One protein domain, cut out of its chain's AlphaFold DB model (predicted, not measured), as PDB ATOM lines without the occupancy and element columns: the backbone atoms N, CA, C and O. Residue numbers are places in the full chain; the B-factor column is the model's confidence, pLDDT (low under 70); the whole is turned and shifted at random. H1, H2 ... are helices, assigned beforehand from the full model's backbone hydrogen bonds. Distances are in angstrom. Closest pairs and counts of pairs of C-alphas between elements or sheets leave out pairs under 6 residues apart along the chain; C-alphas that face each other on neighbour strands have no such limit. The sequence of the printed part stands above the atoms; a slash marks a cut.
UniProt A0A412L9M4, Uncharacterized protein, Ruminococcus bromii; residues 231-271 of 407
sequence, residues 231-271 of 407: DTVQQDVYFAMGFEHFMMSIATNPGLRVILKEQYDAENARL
ATOM      1  N   ASP A 231     231.044 164.216 361.961       68.94
ATOM      2  CA  ASP A 231     230.613 165.559 361.539       68.94
ATOM      3  C   ASP A 231     231.546 166.676 362.052       68.94
ATOM      4  O   ASP A 231     231.765 167.670 361.360       68.94
ATOM      5  N   THR A 232     232.129 166.503 363.244       65.38
ATOM      6  CA  THR A 232     233.087 167.444 363.845       65.38
ATOM      7  C   THR A 232     234.418 167.480 363.098       65.38
ATOM      8  O   THR A 232     234.833 168.546 362.653       65.38
ATOM      9  N   VAL A 233     235.053 166.322 362.879       64.38
ATOM     10  CA  VAL A 233     236.318 166.236 362.123       64.38
ATOM     11  C   VAL A 233     236.105 166.710 360.686       64.38
ATOM     12  O   VAL A 233     236.929 167.426 360.124       64.38
ATOM     13  N   GLN A 234     234.954 166.381 360.102       65.62
ATOM     14  CA  GLN A 234     234.578 166.829 358.770       65.62
ATOM     15  C   GLN A 234     234.465 168.366 358.682       65.62
ATOM     16  O   GLN A 234     234.948 168.952 357.710       65.62
ATOM     17  N   GLN A 235     233.862 169.031 359.674       71.31
ATOM     18  CA  GLN A 235     233.781 170.496 359.723       71.31
ATOM     19  C   GLN A 235     235.156 171.156 359.833       71.31
ATOM     20  O   GLN A 235     235.430 172.088 359.076       71.31
ATOM     21  N   ASP A 236     236.024 170.658 360.714       67.38
ATOM     22  CA  ASP A 236     237.367 171.214 360.913       67.38
ATOM     23  C   ASP A 236     238.220 171.084 359.642       67.38
ATOM     24  O   ASP A 236     238.864 172.043 359.202       67.38
ATOM     25  N   VAL A 237     238.146 169.927 358.979       66.81
ATOM     26  CA  VAL A 237     238.827 169.675 357.704       66.81
ATOM     27  C   VAL A 237     238.276 170.574 356.591       66.81
ATOM     28  O   VAL A 237     239.050 171.167 355.833       66.81
ATOM     29  N   TYR A 238     236.952 170.748 356.496       70.06
ATOM     30  CA  TYR A 238     236.362 171.685 355.533       70.06
ATOM     31  C   TYR A 238     236.738 173.139 355.809       70.06
ATOM     32  O   TYR A 238     236.964 173.886 354.856       70.06
ATOM     33  N   PHE A 239     236.828 173.543 357.076       71.19
ATOM     34  CA  PHE A 239     237.248 174.888 357.449       71.19
ATOM     35  C   PHE A 239     238.697 175.154 357.029       71.19
ATOM     36  O   PHE A 239     238.959 176.153 356.357       71.19
ATOM     37  N   ALA A 240     239.618 174.234 357.336       66.94
ATOM     38  CA  ALA A 240     241.020 174.338 356.936       66.94
ATOM     39  C   ALA A 240     241.174 174.416 355.407       66.94
ATOM     40  O   ALA A 240     241.819 175.332 354.893       66.94
ATOM     41  N   MET A 241     240.494 173.534 354.663       67.19
ATOM     42  CA  MET A 241     240.503 173.567 353.195       67.19
ATOM     43  C   MET A 241     239.893 174.858 352.631       67.19
ATOM     44  O   MET A 241     240.401 175.413 351.656       67.19
ATOM     45  N   GLY A 242     238.800 175.347 353.222       68.69
ATOM     46  CA  GLY A 242     238.156 176.595 352.817       68.69
ATOM     47  C   GLY A 242     239.063 177.807 353.031       68.69
ATOM     48  O   GLY A 242     239.153 178.674 352.157       68.69
ATOM     49  N   PHE A 243     239.781 177.839 354.154       73.25
ATOM     50  CA  PHE A 243     240.751 178.881 354.465       73.25
ATOM     51  C   PHE A 243     241.953 178.857 353.510       73.25
ATOM     52  O   PHE A 243     242.305 179.896 352.950       73.25
ATOM     53  N   GLU A 244     242.546 177.691 353.245       64.44
ATOM     54  CA  GLU A 244     243.639 177.567 352.271       64.44
ATOM     55  C   GLU A 244     243.203 177.968 350.861       64.44
ATOM     56  O   GLU A 244     243.904 178.721 350.180       64.44
ATOM     57  N   HIS A 245     242.015 177.532 350.431       68.06
ATOM     58  CA  HIS A 245     241.443 177.936 349.153       68.06
ATOM     59  C   HIS A 245     241.271 179.460 349.073       68.06
ATOM     60  O   HIS A 245     241.641 180.078 348.072       68.06
ATOM     61  N   PHE A 246     240.759 180.089 350.134       73.25
ATOM     62  CA  PHE A 246     240.640 181.541 350.217       73.25
ATOM     63  C   PHE A 246     242.010 182.226 350.110       73.25
ATOM     64  O   PHE A 246     242.192 183.095 349.253       73.25
ATOM     65  N   MET A 247     243.005 181.782 350.877       72.12
ATOM     66  CA  MET A 247     244.367 182.320 350.828       72.12
ATOM     67  C   MET A 247     245.014 182.159 349.446       72.12
ATOM     68  O   MET A 247     245.627 183.100 348.936       72.12
ATOM     69  N   MET A 248     244.827 181.012 348.787       67.75
ATOM     70  CA  MET A 248     245.310 180.769 347.425       67.75
ATOM     71  C   MET A 248     244.592 181.650 346.395       67.75
ATOM     72  O   MET A 248     245.230 182.169 345.477       67.75
ATOM     73  N   SER A 249     243.281 181.861 346.544       66.50
ATOM     74  CA  SER A 249     242.490 182.734 345.668       66.50
ATOM     75  C   SER A 249     242.942 184.195 345.763       66.50
ATOM     76  O   SER A 249     243.153 184.843 344.740       66.50
ATOM     77  N   ILE A 250     243.227 184.678 346.979       72.31
ATOM     78  CA  ILE A 250     243.872 185.974 347.198       72.31
ATOM     79  C   ILE A 250     245.263 185.956 346.574       72.31
ATOM     80  O   ILE A 250     245.667 186.918 345.933       72.31
ATOM     81  N   ALA A 251     246.031 184.879 346.730       64.94
ATOM     82  CA  ALA A 251     247.388 184.835 346.207       64.94
ATOM     83  C   ALA A 251     247.485 184.877 344.680       64.94
ATOM     84  O   ALA A 251     248.434 185.444 344.140       64.94
ATOM     85  N   THR A 252     246.492 184.315 344.001       68.00
ATOM     86  CA  THR A 252     246.478 184.127 342.550       68.00
ATOM     87  C   THR A 252     245.629 185.154 341.805       68.00
ATOM     88  O   THR A 252     245.753 185.246 340.586       68.00
ATOM     89  N   ASN A 253     244.821 185.959 342.505       72.06
ATOM     90  CA  ASN A 253     244.007 187.018 341.913       72.06
ATOM     91  C   ASN A 253     244.439 188.410 342.424       72.06
ATOM     92  O   ASN A 253     244.047 188.835 343.516       72.06
ATOM     93  N   PRO A 254     245.216 189.159 341.621       71.25
ATOM     94  CA  PRO A 254     245.664 190.503 341.970       71.25
ATOM     95  C   PRO A 254     244.514 191.490 342.211       71.25
ATOM     96  O   PRO A 254     244.633 192.340 343.086       71.25
ATOM     97  N   GLY A 255     243.395 191.369 341.488       74.44
ATOM     98  CA  GLY A 255     242.239 192.258 341.650       74.44
ATOM     99  C   GLY A 255     241.562 192.092 343.009       74.44
ATOM    100  O   GLY A 255     241.267 193.081 343.675       74.44
ATOM    101  N   LEU A 256     241.414 190.847 343.477       68.62
ATOM    102  CA  LEU A 256     240.921 190.566 344.830       68.62
ATOM    103  C   LEU A 256     241.862 191.134 345.899       68.62
ATOM    104  O   LEU A 256     241.383 191.730 346.857       68.62
ATOM    105  N   ARG A 257     243.188 191.032 345.721       70.81
ATOM    106  CA  ARG A 257     244.161 191.646 346.646       70.81
ATOM    107  C   ARG A 257     243.999 193.154 346.758       70.81
ATOM    108  O   ARG A 257     244.082 193.669 347.867       70.81
ATOM    109  N   VAL A 258     243.797 193.853 345.639       76.62
ATOM    110  CA  VAL A 258     243.598 195.310 345.652       76.62
ATOM    111  C   VAL A 258     242.309 195.664 346.386       76.62
ATOM    112  O   VAL A 258     242.358 196.472 347.303       76.62
ATOM    113  N   ILE A 259     241.201 194.986 346.079       78.56
ATOM    114  CA  ILE A 259     239.909 195.224 346.741       78.56
ATOM    115  C   ILE A 259     240.001 194.947 348.250       78.56
ATOM    116  O   ILE A 259     239.552 195.756 349.054       78.56
ATOM    117  N   LEU A 260     240.611 193.832 348.663       73.44
ATOM    118  CA  LEU A 260     240.804 193.501 350.081       73.44
ATOM    119  C   LEU A 260     241.715 194.503 350.793       73.44
ATOM    120  O   LEU A 260     241.456 194.843 351.944       73.44
ATOM    121  N   LYS A 261     242.759 194.991 350.119       75.38
ATOM    122  CA  LYS A 261     243.644 196.023 350.657       75.38
ATOM    123  C   LYS A 261     242.919 197.360 350.807       75.38
ATOM    124  O   LYS A 261     243.054 197.989 351.843       75.38
ATOM    125  N   GLU A 262     242.101 197.750 349.834       79.00
ATOM    126  CA  GLU A 262     241.262 198.948 349.925       79.00
ATOM    127  C   GLU A 262     240.244 198.844 351.065       79.00
ATOM    128  O   GLU A 262     240.076 199.802 351.812       79.00
ATOM    129  N   GLN A 263     239.609 197.684 351.257       77.50
ATOM    130  CA  GLN A 263     238.702 197.447 352.386       77.50
ATOM    131  C   GLN A 263     239.441 197.469 353.731       77.50
ATOM    132  O   GLN A 263     238.942 198.038 354.696       77.50
ATOM    133  N   TYR A 264     240.644 196.895 353.793       75.19
ATOM    134  CA  TYR A 264     241.494 196.918 354.986       75.19
ATOM    135  C   TYR A 264     241.958 198.338 355.337       75.19
ATOM    136  O   TYR A 264     241.866 198.754 356.490       75.19
ATOM    137  N   ASP A 265     242.415 199.099 354.342       78.88
ATOM    138  CA  ASP A 265     242.860 200.481 354.506       78.88
ATOM    139  C   ASP A 265     241.673 201.400 354.856       78.88
ATOM    140  O   ASP A 265     241.810 202.275 355.710       78.88
ATOM    141  N   ALA A 266     240.489 201.165 354.278       79.06
ATOM    142  CA  ALA A 266     239.254 201.871 354.620       79.06
ATOM    143  C   ALA A 266     238.776 201.565 356.048       79.06
ATOM    144  O   ALA A 266     238.386 202.483 356.766       79.06
ATOM    145  N   GLU A 267     238.843 200.307 356.491       72.00
ATOM    146  CA  GLU A 267     238.480 199.922 357.859       72.00
ATOM    147  C   GLU A 267     239.482 200.486 358.879       72.00
ATOM    148  O   GLU A 267     239.082 201.046 359.898       72.00
ATOM    149  N   ASN A 268     240.784 200.448 358.579       71.56
ATOM    150  CA  ASN A 268     241.811 201.090 359.403       71.56
ATOM    151  C   ASN A 268     241.656 202.617 359.454       71.56
ATOM    152  O   ASN A 268     241.838 203.216 360.516       71.56
ATOM    153  N   ALA A 269     241.291 203.258 358.340       77.44
ATOM    154  CA  ALA A 269     240.982 204.686 358.303       77.44
ATOM    155  C   ALA A 269     239.722 205.010 359.121       77.44
ATOM    156  O   ALA A 269     239.719 205.993 359.861       77.44
ATOM    157  N   ARG A 270     238.695 204.149 359.074       74.38
ATOM    158  CA  ARG A 270     237.492 204.262 359.912       74.38
ATOM    159  C   ARG A 270     237.839 204.162 361.397       74.38
ATOM    160  O   ARG A 270     237.401 205.005 362.173       74.38
ATOM    161  N   LEU A 271     238.674 203.194 361.780       65.62
ATOM    162  CA  LEU A 271     239.168 203.016 363.151       65.62
ATOM    163  C   LEU A 271     240.011 204.215 363.628       65.62
ATOM    164  O   LEU A 271     239.898 204.630 364.783       65.62
TER     165      LEU A 271
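AT A GLANCE: This is residues 231 to 271 of the 407 residues of an uncharacterized protein of Ruminococcus bromii (UniProt A0A412L9M4). Two long helices, H1 and H2, meet near their ends and make an open L, with the corner at the single residue Asn 253 between them and the space between the two arms empty. H1 is the longer arm, H2 the shorter. The printed part has 41 residues, with two named helices in the order H1, H2 and no named strand; its class is all helix. It is extended, with a radius of gyration of the C-alphas of 14.1 A, and flat, spanning 40 by 26 by 8 A.

IN THESE COORDINATES: Find C-alpha 231 at (230.613, 165.559, 361.539); from there H1, residues 231 to 252, runs 30.9 A to C-alpha 252 at (246.478, 184.127, 342.550). Past Asn 253, look for H2, residues 254 to 271, which runs 25.4 A to C-alpha 271 at (239.168, 203.016, 363.151).

HOW THE PARTS SIT: Start from H1 and go to its last turn, where H1 and H2 only just touch, and only at the corner by their tight link, with 3 pairs of C-alphas within 8 A. H1 touches H2 with residues 250 to 251 alone, and H2 touches H1 with residues 256 to 257 alone. The closest C-alphas of the two, those of Ile 250 and Arg 257, are 5.7 A apart. Their lines are about perpendicular, at 78 degrees, and their centres are 21.9 A apart. Look along the backbones of H1 and H2 and you will find every O i to N i+4 pair within hydrogen-bond range.

THE WHOLE: The two C-alphas farthest apart, those of Asp 231 and Ala 269, are 40.6 A apart. Residues 231 to 248 of H1 and 261 to 271 of H2 stand free, as do residues 251 to 256, of which 254 to 256 belong to H2. The printed part has no cut. The mean pLDDT of the printed part is 71.1, and 17 residues are under 70, among them 231 to 234 and 240 to 242.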